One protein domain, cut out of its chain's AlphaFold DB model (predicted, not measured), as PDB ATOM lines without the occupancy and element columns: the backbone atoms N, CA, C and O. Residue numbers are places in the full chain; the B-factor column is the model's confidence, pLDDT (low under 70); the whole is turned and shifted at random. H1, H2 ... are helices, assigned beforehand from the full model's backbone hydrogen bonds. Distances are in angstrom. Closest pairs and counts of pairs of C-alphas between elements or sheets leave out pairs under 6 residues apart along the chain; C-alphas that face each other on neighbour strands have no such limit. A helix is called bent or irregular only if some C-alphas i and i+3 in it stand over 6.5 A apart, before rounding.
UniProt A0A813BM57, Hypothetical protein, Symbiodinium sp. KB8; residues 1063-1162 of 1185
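AT A GLANCE: This is residues 1063 to 1162 of the 1185 residues of the protein "Hypothetical protein" of Symbiodinium sp. KB8 (UniProt A0A813BM57). Two long helices, H3 and H4, lie side by side as a helical hairpin, and two shorter helices cover one side of it, H1 crossing H3 and H2 crossing H4. A tail follows H4, and its residues 1154 to 1162, most of them in H5, stick out past one end of the hairpin. You will find 100 printed residues with five named helices, H1 to H5 in order along the chain, and no named strand; the class is all helix. The whole is only just compact, close to loose, with a radius of gyration of the C-alphas of 15.0 A, and it spans 52 by 25 by 20 A.

HOW THE PARTS SIT: Begin at the longest helix, H3, residues 1098 to 1117. It forms a hairpin with H4, residues 1126 to 1143: they touch at a shallow tilt of 8 degrees, opposite ways, and their closest C-alphas, those of Pro 1098 and Ala 1143, are 5.3 A apart. Now look at H1, residues 1063 to 1077, which touches H3 at a steep tilt of 47 degrees, the same way; the closest C-alphas, those of His 1068 and Val 1104, are 6.0 A apart, and H3 touches H1 with residues 1100 to 1108 alone. H2, residues 1084 to 1091, touches H4 at a steep tilt of 62 degrees, the same way, with the C-alphas of Val 1088 and Ala 1135 closest at 5.3 A; of H4, residues 1131 to 1139 alone take part. H1 touches H2 with residues 1071 to 1075 alone, at a steep tilt of 54 degrees, opposite ways; the closest C-alphas, of Ala 1074 and Leu 1091, are 6.7 A apart. H1 and H4 are only just apart, at 8.4 A. H5, residues 1152 to 1159, touches no helix. In H1, H2, H4 and H5 every O i to N i+4 pair is within hydrogen-bond range; in H3, 13 of 16 are.

IN THESE COORDINATES: Find C-alpha 1098 at (201.684, 275.110, 194.173); from there H3 runs 29.2 A to C-alpha 1117 at (203.210, 303.900, 198.704). H3 is irregular, only just: its C-alphas 1100 and 1103 are 6.53 A apart. H4 runs 25.7 A back to C-alpha 1143 at (204.414, 276.076, 198.621). H1 measures 20.8 A, H2 10.5 A and H5 10.8 A.

THE WHOLE: Look for the two C-alphas farthest apart at Pro 1119 and Ile 1162, 53.3 A. Residues 1117 to 1122 and 1154 to 1162 stand free; without them the body spans 38 by 24 by 18 A. The printed part has no cut, and its four links between helices are short. The mean pLDDT of the printed part is 81.6, and residues 1095 to 1100 and 1145 to 1162 are under 70.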
ATOM      1  N   TRP A1063     187.892 280.931 193.460       79.56
ATOM      2  CA  TRP A1063     188.724 280.376 194.532       79.56
ATOM      3  C   TRP A1063     189.982 281.226 194.793       79.56
ATOM      4  O   TRP A1063     190.420 281.305 195.937       79.56
ATOM      5  N   GLU A1064     190.516 281.922 193.777       85.19
ATOM      6  CA  GLU A1064     191.629 282.877 193.936       85.19
ATOM      7  C   GLU A1064     191.195 284.067 194.799       85.19
ATOM      8  O   GLU A1064     191.966 284.527 195.633       85.19
ATOM      9  N   ASN A1065     189.947 284.536 194.652       84.62
ATOM     10  CA  ASN A1065     189.392 285.598 195.497       84.62
ATOM     11  C   ASN A1065     189.143 285.133 196.937       84.62
ATOM     12  O   ASN A1065     189.340 285.913 197.862       84.62
ATOM     13  N   MET A1066     188.718 283.883 197.139       79.50
ATOM     14  CA  MET A1066     188.528 283.323 198.480       79.50
ATOM     15  C   MET A1066     189.870 283.186 199.209       79.50
ATOM     16  O   MET A1066     190.009 283.678 200.323       79.50
ATOM     17  N   LEU A1067     190.881 282.624 198.537       83.50
ATOM     18  CA  LEU A1067     192.238 282.512 199.075       83.50
ATOM     19  C   LEU A1067     192.871 283.888 199.327       83.50
ATOM     20  O   LEU A1067     193.519 284.094 200.349       83.50
ATOM     21  N   HIS A1068     192.667 284.842 198.415       91.06
ATOM     22  CA  HIS A1068     193.089 286.234 198.593       91.06
ATOM     23  C   HIS A1068     192.450 286.860 199.838       91.06
ATOM     24  O   HIS A1068     193.161 287.475 200.627       91.06
ATOM     25  N   SER A1069     191.146 286.648 200.053       87.62
ATOM     26  CA  SER A1069     190.425 287.147 201.231       87.62
ATOM     27  C   SER A1069     190.955 286.536 202.526       87.62
ATOM     28  O   SER A1069     191.247 287.276 203.458       87.62
ATOM     29  N   GLU A1070     191.136 285.214 202.579       86.56
ATOM     30  CA  GLU A1070     191.682 284.526 203.759       86.56
ATOM     31  C   GLU A1070     193.111 284.986 204.075       86.56
ATOM     32  O   GLU A1070     193.456 285.201 205.237       86.56
ATOM     33  N   LEU A1071     193.938 285.194 203.043       89.69
ATOM     34  CA  LEU A1071     195.299 285.697 203.216       89.69
ATOM     35  C   LEU A1071     195.293 287.148 203.718       89.69
ATOM     36  O   LEU A1071     196.052 287.475 204.626       89.69
ATOM     37  N   CYS A1072     194.410 288.003 203.193       92.44
ATOM     38  CA  CYS A1072     194.251 289.376 203.676       92.44
ATOM     39  C   CYS A1072     193.723 289.425 205.116       92.44
ATOM     40  O   CYS A1072     194.218 290.220 205.906       92.44
ATOM     41  N   GLU A1073     192.778 288.559 205.490       90.19
ATOM     42  CA  GLU A1073     192.276 288.459 206.866       90.19
ATOM     43  C   GLU A1073     193.365 288.000 207.840       90.19
ATOM     44  O   GLU A1073     193.488 288.553 208.933       90.19
ATOM     45  N   ALA A1074     194.203 287.039 207.439       87.69
ATOM     46  CA  ALA A1074     195.348 286.615 208.239       87.69
ATOM     47  C   ALA A1074     196.381 287.748 208.411       87.69
ATOM     48  O   ALA A1074     196.916 287.926 209.506       87.69
ATOM     49  N   ILE A1075     196.618 288.542 207.358       92.94
ATOM     50  CA  ILE A1075     197.497 289.727 207.371       92.94
ATOM     51  C   ILE A1075     196.907 290.885 208.196       92.94
ATOM     52  O   ILE A1075     197.635 291.658 208.817       92.94
ATOM     53  N   ASP A1076     195.588 291.036 208.224       90.19
ATOM     54  CA  ASP A1076     194.942 292.086 209.010       90.19
ATOM     55  C   ASP A1076     194.778 291.708 210.485       90.19
ATOM     56  O   ASP A1076     194.749 292.603 211.333       90.19
ATOM     57  N   GLY A1077     194.667 290.411 210.781       85.69
ATOM     58  CA  GLY A1077     194.398 289.877 212.113       85.69
ATOM     59  C   GLY A1077     195.623 289.681 213.006       85.69
ATOM     60  O   GLY A1077     195.444 289.514 214.213       85.69
ATOM     61  N   ALA A1078     196.848 289.692 212.471       86.31
ATOM     62  CA  ALA A1078     198.039 289.608 213.316       86.31
ATOM     63  C   ALA A1078     198.529 290.998 213.750       86.31
ATOM     64  O   ALA A1078     198.687 291.915 212.945       86.31
ATOM     65  N   GLU A1079     198.767 291.125 215.055       85.31
ATOM     66  CA  GLU A1079     199.139 292.381 215.715       85.31
ATOM     67  C   GLU A1079     200.640 292.708 215.610       85.31
ATOM     68  O   GLU A1079     201.028 293.822 215.946       85.31
ATOM     69  N   ASP A1080     201.472 291.767 215.143       87.94
ATOM     70  CA  ASP A1080     202.935 291.901 215.099       87.94
ATOM     71  C   ASP A1080     203.539 291.140 213.900       87.94
ATOM     72  O   ASP A1080     203.285 289.937 213.725       87.94
ATOM     73  N   TRP A1081     204.330 291.867 213.100       92.06
ATOM     74  CA  TRP A1081     205.048 291.412 211.900       92.06
ATOM     75  C   TRP A1081     206.568 291.678 211.995       92.06
ATOM     76  O   TRP A1081     207.260 291.773 210.977       92.06
ATOM     77  N   GLU A1082     207.118 291.842 213.205       91.50
ATOM     78  CA  GLU A1082     208.544 292.129 213.424       91.50
ATOM     79  C   GLU A1082     209.466 290.920 213.153       91.50
ATOM     80  O   GLU A1082     210.619 291.113 212.752       91.50
ATOM     81  N   ASP A1083     208.974 289.686 213.311       91.69
ATOM     82  CA  ASP A1083     209.730 288.449 213.060       91.69
ATOM     83  C   ASP A1083     209.233 287.723 211.796       91.69
ATOM     84  O   ASP A1083     208.069 287.326 211.688       91.69
ATOM     85  N   GLU A1084     210.133 287.526 210.826       91.88
ATOM     86  CA  GLU A1084     209.860 286.796 209.584       91.88
ATOM     87  C   GLU A1084     209.459 285.336 209.855       91.88
ATOM     88  O   GLU A1084     208.535 284.841 209.212       91.88
ATOM     89  N   ASP A1085     210.118 284.644 210.792       91.19
ATOM     90  CA  ASP A1085     209.849 283.225 211.064       91.19
ATOM     91  C   ASP A1085     208.480 283.049 211.739       91.19
ATOM     92  O   ASP A1085     207.693 282.193 211.328       91.19
ATOM     93  N   GLU A1086     208.142 283.916 212.697       88.00
ATOM     94  CA  GLU A1086     206.820 283.926 213.336       88.00
ATOM     95  C   GLU A1086     205.709 284.284 212.334       88.00
ATOM     96  O   GLU A1086     204.624 283.697 212.347       88.00
ATOM     97  N   THR A1087     205.990 285.213 211.417       86.75
ATOM     98  CA  THR A1087     205.079 285.595 210.331       86.75
ATOM     99  C   THR A1087     204.819 284.426 209.382       86.75
ATOM    100  O   THR A1087     203.670 284.166 209.012       86.75
ATOM    101  N   VAL A1088     205.871 283.693 208.997       91.12
ATOM    102  CA  VAL A1088     205.751 282.492 208.162       91.12
ATOM    103  C   VAL A1088     204.912 281.434 208.871       91.12
ATOM    104  O   VAL A1088     204.016 280.881 208.240       91.12
ATOM    105  N   ASP A1089     205.127 281.187 210.165       86.19
ATOM    106  CA  ASP A1089     204.339 280.212 210.928       86.19
ATOM    107  C   ASP A1089     202.853 280.605 211.005       86.19
ATOM    108  O   ASP A1089     201.990 279.764 210.738       86.19
ATOM    109  N   LYS A1090     202.539 281.884 211.264       82.25
ATOM    110  CA  LYS A1090     201.157 282.408 211.301       82.25
ATOM    111  C   LYS A1090     200.435 282.254 209.960       82.25
ATOM    112  O   LYS A1090     199.286 281.822 209.919       82.25
ATOM    113  N   LEU A1091     201.114 282.578 208.862       84.06
ATOM    114  CA  LEU A1091     200.545 282.520 207.513       84.06
ATOM    115  C   LEU A1091     200.581 281.098 206.912       84.06
ATOM    116  O   LEU A1091     199.826 280.800 205.989       84.06
ATOM    117  N   SER A1092     201.392 280.183 207.460       82.12
ATOM    118  CA  SER A1092     201.488 278.784 207.009       82.12
ATOM    119  C   SER A1092     200.249 277.934 207.300       82.12
ATOM    120  O   SER A1092     200.196 276.782 206.881       82.12
ATOM    121  N   VAL A1093     199.247 278.466 208.004       76.38
ATOM    122  CA  VAL A1093     197.968 277.777 208.245       76.38
ATOM    123  C   VAL A1093     197.139 277.676 206.955       76.38
ATOM    124  O   VAL A1093     196.328 276.763 206.805       76.38
ATOM    125  N   VAL A1094     197.394 278.558 205.985       71.62
ATOM    126  CA  VAL A1094     196.689 278.620 204.702       71.62
ATOM    127  C   VAL A1094     197.506 277.865 203.640       71.62
ATOM    128  O   VAL A1094     198.320 278.452 202.931       71.62
ATOM    129  N   ILE A1095     197.364 276.534 203.553       57.81
ATOM    130  CA  ILE A1095     198.125 275.703 202.589       57.81
ATOM    131  C   ILE A1095     197.203 275.126 201.516       57.81
ATOM    132  O   ILE A1095     196.335 274.307 201.813       57.81
ATOM    133  N   LEU A1096     197.473 275.471 200.254       62.53
ATOM    134  CA  LEU A1096     196.876 274.868 199.054       62.53
ATOM    135  C   LEU A1096     197.951 274.594 197.970       62.53
ATOM    136  O   LEU A1096     199.146 274.601 198.258       62.53
ATOM    137  N   CYS A1097     197.532 274.250 196.748       62.59
ATOM    138  CA  CYS A1097     198.355 273.682 195.669       62.59
ATOM    139  C   CYS A1097     199.370 274.681 195.041       62.59
ATOM    140  O   CYS A1097     199.003 275.833 194.816       62.59
ATOM    141  N   PRO A1098     200.602 274.251 194.685       69.12
ATOM    142  CA  PRO A1098     201.684 275.110 194.173       69.12
ATOM    143  C   PRO A1098     201.337 276.049 193.006       69.12
ATOM    144  O   PRO A1098     201.584 277.249 193.088       69.12
ATOM    145  N   ASP A1099     200.752 275.516 191.931       62.00
ATOM    146  CA  ASP A1099     200.612 276.238 190.653       62.00
ATOM    147  C   ASP A1099     199.513 277.316 190.688       62.00
ATOM    148  O   ASP A1099     199.440 278.197 189.833       62.00
ATOM    149  N   GLU A1100     198.640 277.227 191.686       67.25
ATOM    150  CA  GLU A1100     197.472 278.079 191.899       67.25
ATOM    151  C   GLU A1100     197.765 279.205 192.915       67.25
ATOM    152  O   GLU A1100     197.140 280.264 192.905       67.25
ATOM    153  N   ILE A1101     198.786 279.015 193.748       79.50
ATOM    154  CA  ILE A1101     199.184 279.925 194.822       79.50
ATOM    155  C   ILE A1101     200.022 281.100 194.319       79.50
ATOM    156  O   ILE A1101     199.868 282.217 194.818       79.50
ATOM    157  N   ASP A1102     200.876 280.883 193.317       85.38
ATOM    158  CA  ASP A1102     201.836 281.898 192.870       85.38
ATOM    159  C   ASP A1102     201.159 283.215 192.465       85.38
ATOM    160  O   ASP A1102     201.634 284.289 192.832       85.38
ATOM    161  N   HIS A1103     200.012 283.137 191.779       85.81
ATOM    162  CA  HIS A1103     199.286 284.322 191.320       85.81
ATOM    163  C   HIS A1103     198.656 285.123 192.467       85.81
ATOM    164  O   HIS A1103     198.654 286.355 192.433       85.81
ATOM    165  N   VAL A1104     198.137 284.441 193.494       90.44
ATOM    166  CA  VAL A1104     197.514 285.096 194.653       90.44
ATOM    167  C   VAL A1104     198.574 285.759 195.530       90.44
ATOM    168  O   VAL A1104     198.384 286.899 195.947       90.44
ATOM    169  N   PHE A1105     199.714 285.099 195.749       92.69
ATOM    170  CA  PHE A1105     200.820 285.686 196.509       92.69
ATOM    171  C   PHE A1105     201.443 286.884 195.790       92.69
ATOM    172  O   PHE A1105     201.673 287.900 196.438       92.69
ATOM    173  N   ASP A1106     201.652 286.813 194.469       92.75
ATOM    174  CA  ASP A1106     202.142 287.964 193.694       92.75
ATOM    175  C   ASP A1106     201.197 289.158 193.814       92.75
ATOM    176  O   ASP A1106     201.629 290.281 194.061       92.75
ATOM    177  N   ARG A1107     199.889 288.905 193.739       93.19
ATOM    178  CA  ARG A1107     198.883 289.953 193.893       93.19
ATOM    179  C   ARG A1107     198.889 290.580 195.288       93.19
ATOM    180  O   ARG A1107     198.783 291.798 195.393       93.19
ATOM    181  N   VAL A1108     198.993 289.781 196.349       94.56
ATOM    182  CA  VAL A1108     199.035 290.314 197.722       94.56
ATOM    183  C   VAL A1108     200.333 291.083 197.980       94.56
ATOM    184  O   VAL A1108     200.296 292.112 198.648       94.56
ATOM    185  N   ILE A1109     201.458 290.656 197.400       94.94
ATOM    186  CA  ILE A1109     202.722 291.407 197.454       94.94
ATOM    187  C   ILE A1109     202.580 292.755 196.724       94.94
ATOM    188  O   ILE A1109     202.921 293.787 197.302       94.94
ATOM    189  N   ASP A1110     202.008 292.775 195.517       93.88
ATOM    190  CA  ASP A1110     201.767 294.010 194.756       93.88
ATOM    191  C   ASP A1110     200.830 294.979 195.506       93.88
ATOM    192  O   ASP A1110     201.061 296.191 195.549       93.88
ATOM    193  N   GLU A1111     199.764 294.458 196.122       95.25
ATOM    194  CA  GLU A1111     198.818 295.250 196.916       95.25
ATOM    195  C   GLU A1111     199.472 295.793 198.198       95.25
ATOM    196  O   GLU A1111     199.249 296.954 198.553       95.25
ATOM    197  N   LEU A1112     200.342 295.012 198.848       94.38
ATOM    198  CA  LEU A1112     201.122 295.445 200.008       94.38
ATOM    199  C   LEU A1112     202.097 296.582 199.653       94.38
ATOM    200  O   LEU A1112     202.226 297.553 200.403       94.38
ATOM    201  N   GLU A1113     202.773 296.495 198.504       93.56
ATOM    202  CA  GLU A1113     203.638 297.567 197.996       93.56
ATOM    203  C   GLU A1113     202.840 298.831 197.652       93.56
ATOM    204  O   GLU A1113     203.244 299.946 198.003       93.56
ATOM    205  N   PHE A1114     201.678 298.663 197.014       93.12
ATOM    206  CA  PHE A1114     200.790 299.767 196.658       93.12
ATOM    207  C   PHE A1114     200.261 300.505 197.895       93.12
ATOM    208  O   PHE A1114     200.309 301.736 197.938       93.12
ATOM    209  N   LEU A1115     199.800 299.775 198.918       91.44
ATOM    210  CA  LEU A1115     199.279 300.363 200.156       91.44
ATOM    211  C   LEU A1115     200.349 301.134 200.933       91.44
ATOM    212  O   LEU A1115     200.057 302.180 201.504       91.44
ATOM    213  N   HIS A1116     201.602 300.679 200.913       90.38
ATOM    214  CA  HIS A1116     202.686 301.409 201.571       90.38
ATOM    215  C   HIS A1116     203.089 302.699 200.840       90.38
ATOM    216  O   HIS A1116     203.532 303.675 201.462       90.38
ATOM    217  N   ALA A1117     202.944 302.716 199.511       89.62
ATOM    218  CA  ALA A1117     203.210 303.900 198.704       89.62
ATOM    219  C   ALA A1117     202.188 305.025 198.955       89.62
ATOM    220  O   ALA A1117     202.521 306.196 198.753       89.62
ATOM    221  N   ASP A1118     200.980 304.692 199.420       90.31
ATOM    222  CA  ASP A1118     199.948 305.663 199.772       90.31
ATOM    223  C   ASP A1118     200.212 306.273 201.170       90.31
ATOM    224  O   ASP A1118     200.143 305.572 202.184       90.31
ATOM    225  N   PRO A1119     200.524 307.583 201.268       86.31
ATOM    226  CA  PRO A1119     200.812 308.230 202.546       86.31
ATOM    227  C   PRO A1119     199.620 308.237 203.513       86.31
ATOM    228  O   PRO A1119     199.851 308.345 204.718       86.31
ATOM    229  N   ASP A1120     198.386 308.103 203.018       88.50
ATOM    230  CA  ASP A1120     197.176 308.126 203.846       88.50
ATOM    231  C   ASP A1120     196.828 306.737 204.427       88.50
ATOM    232  O   ASP A1120     196.023 306.650 205.353       88.50
ATOM    233  N   HIS A1121     197.458 305.658 203.936       82.38
ATOM    234  CA  HIS A1121     197.120 304.264 204.274       82.38
ATOM    235  C   HIS A1121     198.289 303.459 204.873       82.38
ATOM    236  O   HIS A1121     198.282 302.227 204.855       82.38
ATOM    237  N   ARG A1122     199.290 304.130 205.462       81.19
ATOM    238  CA  ARG A1122     200.413 303.462 206.147       81.19
ATOM    239  C   ARG A1122     199.977 302.813 207.462       81.19
ATOM    240  O   ARG A1122     200.139 303.399 208.529       81.19
ATOM    241  N   LYS A1123     199.428 301.600 207.368       87.00
ATOM    242  CA  LYS A1123     199.080 300.748 208.516       87.00
ATOM    243  C   LYS A1123     200.319 300.117 209.167       87.00
ATOM    244  O   LYS A1123     200.363 300.016 210.384       87.00
ATOM    245  N   TRP A1124     201.321 299.761 208.361       92.88
ATOM    246  CA  TRP A1124     202.564 299.117 208.802       92.88
ATOM    247  C   TRP A1124     203.767 300.059 208.717       92.88
ATOM    248  O   TRP A1124     203.876 300.891 207.805       92.88
ATOM    249  N   THR A1125     204.699 299.902 209.651       94.69
ATOM    250  CA  THR A1125     206.046 300.470 209.572       94.69
ATOM    251  C   THR A1125     206.800 299.901 208.365       94.69
ATOM    252  O   THR A1125     206.443 298.862 207.806       94.69
ATOM    253  N   SER A1126     207.857 300.589 207.918       93.88
ATOM    254  CA  SER A1126     208.673 300.097 206.797       93.88
ATOM    255  C   SER A1126     209.346 298.752 207.100       93.88
ATOM    256  O   SER A1126     209.546 297.969 206.174       93.88
ATOM    257  N   ASP A1127     209.646 298.469 208.372       93.62
ATOM    258  CA  ASP A1127     210.258 297.206 208.797       93.62
ATOM    259  C   ASP A1127     209.227 296.063 208.796       93.62
ATOM    260  O   ASP A1127     209.479 295.018 208.198       93.62
ATOM    261  N   GLU A1128     208.022 296.287 209.337       94.19
ATOM    262  CA  GLU A1128     206.908 295.322 209.284       94.19
ATOM    263  C   GLU A1128     206.502 294.990 207.844       94.19
ATOM    264  O   GLU A1128     206.332 293.824 207.495       94.19
ATOM    265  N   GLN A1129     206.400 295.996 206.968       94.31
ATOM    266  CA  GLN A1129     206.090 295.768 205.557       94.31
ATOM    267  C   GLN A1129     207.192 294.944 204.872       94.31
ATOM    268  O   GLN A1129     206.899 294.039 204.087       94.31
ATOM    269  N   GLN A1130     208.464 295.233 205.171       94.25
ATOM    270  CA  GLN A1130     209.587 294.481 204.620       94.25
ATOM    271  C   GLN A1130     209.573 293.023 205.100       94.25
ATOM    272  O   GLN A1130     209.834 292.118 204.303       94.25
ATOM    273  N   ASN A1131     209.275 292.785 206.374       93.06
ATOM    274  CA  ASN A1131     209.184 291.445 206.945       93.06
ATOM    275  C   ASN A1131     207.993 290.667 206.386       93.06
ATOM    276  O   ASN A1131     208.158 289.516 205.981       93.06
ATOM    277  N   LEU A1132     206.832 291.308 206.252       95.31
ATOM    278  CA  LEU A1132     205.647 290.706 205.653       95.31
ATOM    279  C   LEU A1132     205.884 290.332 204.180       95.31
ATOM    280  O   LEU A1132     205.574 289.216 203.763       95.31
ATOM    281  N   GLY A1133     206.526 291.212 203.403       95.31
ATOM    282  CA  GLY A1133     206.917 290.920 202.021       95.31
ATOM    283  C   GLY A1133     207.911 289.754 201.906       95.31
ATOM    284  O   GLY A1133     207.774 288.902 201.019       95.31
ATOM    285  N   LYS A1134     208.886 289.658 202.825       95.38
ATOM    286  CA  LYS A1134     209.821 288.519 202.899       95.38
ATOM    287  C   LYS A1134     209.109 287.220 203.266       95.38
ATOM    288  O   LYS A1134     209.345 286.206 202.612       95.38
ATOM    289  N   ALA A1135     208.214 287.252 204.250       94.69
ATOM    290  CA  ALA A1135     207.476 286.079 204.690       94.69
ATOM    291  C   ALA A1135     206.525 285.549 203.605       94.69
ATOM    292  O   ALA A1135     206.529 284.349 203.329       94.69
ATOM    293  N   LEU A1136     205.794 286.429 202.909       94.50
ATOM    294  CA  LEU A1136     204.965 286.060 201.754       94.50
ATOM    295  C   LEU A1136     205.808 285.453 200.621       94.50
ATOM    296  O   LEU A1136     205.452 284.410 200.070       94.50
ATOM    297  N   SER A1137     206.976 286.031 200.328       94.19
ATOM    298  CA  SER A1137     207.914 285.488 199.331       94.19
ATOM    299  C   SER A1137     208.476 284.117 199.736       94.19
ATOM    300  O   SER A1137     208.664 283.231 198.896       94.19
ATOM    301  N   ARG A1138     208.737 283.912 201.031       92.19
ATOM    302  CA  ARG A1138     209.230 282.644 201.581       92.19
ATOM    303  C   ARG A1138     208.152 281.563 201.568       92.19
ATOM    304  O   ARG A1138     208.451 280.435 201.181       92.19
ATOM    305  N   LEU A1139     206.909 281.906 201.898       89.75
ATOM    306  CA  LEU A1139     205.755 281.009 201.787       89.75
ATOM    307  C   LEU A1139     205.498 280.589 200.348       89.75
ATOM    308  O   LEU A1139     205.336 279.395 200.098       89.75
ATOM    309  N   LYS A1140     205.587 281.528 199.398       91.56
ATOM    310  CA  LYS A1140     205.553 281.225 197.962       91.56
ATOM    311  C   LYS A1140     206.605 280.167 197.595       91.56
ATOM    312  O   LYS A1140     206.291 279.141 196.999       91.56
ATOM    313  N   CYS A1141     207.848 280.335 198.055       88.06
ATOM    314  CA  CYS A1141     208.923 279.363 197.814       88.06
ATOM    315  C   CYS A1141     208.707 278.001 198.508       88.06
ATOM    316  O   CYS A1141     209.164 276.973 197.999       88.06
ATOM    317  N   MET A1142     208.060 277.977 199.678       84.31
ATOM    318  CA  MET A1142     207.747 276.749 200.420       84.31
ATOM    319  C   MET A1142     206.588 275.972 199.791       84.31
ATOM    320  O   MET A1142     206.660 274.741 199.731       84.31
ATOM    321  N   ALA A1143     205.565 276.671 199.290       77.38
ATOM    322  CA  ALA A1143     204.414 276.076 198.621       77.38
ATOM    323  C   ALA A1143     204.851 275.239 197.410       77.38
ATOM    324  O   ALA A1143     204.470 274.077 197.307       77.38
ATOM    325  N   VAL A1144     205.776 275.755 196.590       70.81
ATOM    326  CA  VAL A1144     206.319 275.075 195.395       70.81
ATOM    327  C   VAL A1144     206.971 273.710 195.689       70.81
ATOM    328  O   VAL A1144     207.096 272.877 194.794       70.81
ATOM    329  N   ARG A1145     207.365 273.423 196.937       68.62
ATOM    330  CA  ARG A1145     208.083 272.184 197.296       68.62
ATOM    331  C   ARG A1145     207.201 271.043 197.826       68.62
ATOM    332  O   ARG A1145     207.737 269.965 198.072       68.62
ATOM    333  N   ARG A1146     205.886 271.232 198.005       59.66
ATOM    334  CA  ARG A1146     204.956 270.189 198.498       59.66
ATOM    335  C   ARG A1146     204.049 269.674 197.366       59.66
ATOM    336  O   ARG A1146     202.912 270.109 197.243       59.66
ATOM    337  N   THR A1147     204.537 268.749 196.537       49.47
ATOM    338  CA  THR A1147     203.818 268.246 195.339       49.47
ATOM    339  C   THR A1147     203.055 266.923 195.522       49.47
ATOM    340  O   THR A1147     202.472 266.430 194.562       49.47
ATOM    341  N   ASP A1148     203.017 266.342 196.727       54.22
ATOM    342  CA  ASP A1148     202.501 264.971 196.932       54.22
ATOM    343  C   ASP A1148     201.017 264.891 197.364       54.22
ATOM    344  O   ASP A1148     200.508 263.801 197.636       54.22
ATOM    345  N   HIS A1149     200.288 266.012 197.424       50.38
ATOM    346  CA  HIS A1149     198.884 266.037 197.860       50.38
ATOM    347  C   HIS A1149     197.911 266.370 196.723       50.38
ATOM    348  O   HIS A1149     198.191 267.210 195.869       50.38
ATOM    349  N   GLN A1150     196.761 265.680 196.724       53.81
ATOM    350  CA  GLN A1150     195.685 265.848 195.744       53.81
ATOM    351  C   GLN A1150     195.249 267.316 195.666       53.81
ATOM    352  O   GLN A1150     194.995 267.956 196.684       53.81
ATOM    353  N   THR A1151     195.166 267.850 194.449       58.78
ATOM    354  CA  THR A1151     194.731 269.235 194.207       58.78
ATOM    355  C   THR A1151     193.285 269.445 194.681       58.78
ATOM    356  O   THR A1151     192.477 268.516 194.631       58.78
ATOM    357  N   TYR A1152     192.910 270.664 195.089       53.84
ATOM    358  CA  TYR A1152     191.518 271.002 195.452       53.84
ATOM    359  C   TYR A1152     190.529 270.632 194.333       53.84
ATOM    360  O   TYR A1152     189.436 270.122 194.582       53.84
ATOM    361  N   LYS A1153     190.970 270.784 193.080       53.53
ATOM    362  CA  LYS A1153     190.261 270.313 191.893       53.53
ATOM    363  C   LYS A1153     190.005 268.800 191.921       53.53
ATOM    364  O   LYS A1153     188.871 268.385 191.746       53.53
ATOM    365  N   GLN A1154     191.017 267.982 192.217       59.12
ATOM    366  CA  GLN A1154     190.861 266.525 192.340       59.12
ATOM    367  C   GLN A1154     189.929 266.122 193.491       59.12
ATOM    368  O   GLN A1154     189.179 265.160 193.346       59.12
ATOM    369  N   PHE A1155     189.935 266.846 194.613       54.12
ATOM    370  CA  PHE A1155     188.998 266.609 195.717       54.12
ATOM    371  C   PHE A1155     187.547 266.889 195.305       54.12
ATOM    372  O   PHE A1155     186.669 266.054 195.522       54.12
ATOM    373  N   ARG A1156     187.300 268.026 194.644       52.06
ATOM    374  CA  ARG A1156     185.975 268.367 194.114       52.06
ATOM    375  C   ARG A1156     185.510 267.354 193.067       52.06
ATOM    376  O   ARG A1156     184.397 266.851 193.163       52.06
ATOM    377  N   ASP A1157     186.392 266.989 192.142       59.47
ATOM    378  CA  ASP A1157     186.098 265.999 191.105       59.47
ATOM    379  C   ASP A1157     185.827 264.604 191.721       59.47
ATOM    380  O   ASP A1157     185.102 263.808 191.136       59.47
ATOM    381  N   THR A1158     186.357 264.305 192.917       61.78
ATOM    382  CA  THR A1158     186.060 263.069 193.667       61.78
ATOM    383  C   THR A1158     184.689 263.128 194.351       61.78
ATOM    384  O   THR A1158     183.972 262.133 194.353       61.78
ATOM    385  N   LEU A1159     184.288 264.281 194.901       53.28
ATOM    386  CA  LEU A1159     182.947 264.476 195.476       53.28
ATOM    387  C   LEU A1159     181.843 264.395 194.416       53.28
ATOM    388  O   LEU A1159     180.771 263.861 194.687       53.28
ATOM    389  N   GLU A1160     182.122 264.887 193.209       55.97
ATOM    390  CA  GLU A1160     181.219 264.796 192.056       55.97
ATOM    391  C   GLU A1160     181.069 263.357 191.528       55.97
ATOM    392  O   GLU A1160     180.103 263.059 190.831       55.97
ATOM    393  N   GLN A1161     181.994 262.454 191.873       62.62
ATOM    394  CA  GLN A1161     181.970 261.042 191.468       62.62
ATOM    395  C   GLN A1161     181.272 260.113 192.475       62.62
ATOM    396  O   GLN A1161     181.138 258.923 192.195       62.62
ATOM    397  N   ILE A1162     180.839 260.613 193.640       67.88
ATOM    398  CA  ILE A1162     180.102 259.804 194.620       67.88
ATOM    399  C   ILE A1162     178.644 259.672 194.172       67.88
ATOM    400  O   ILE A1162     177.925 260.667 194.069       67.88
TER     401      ILE A1162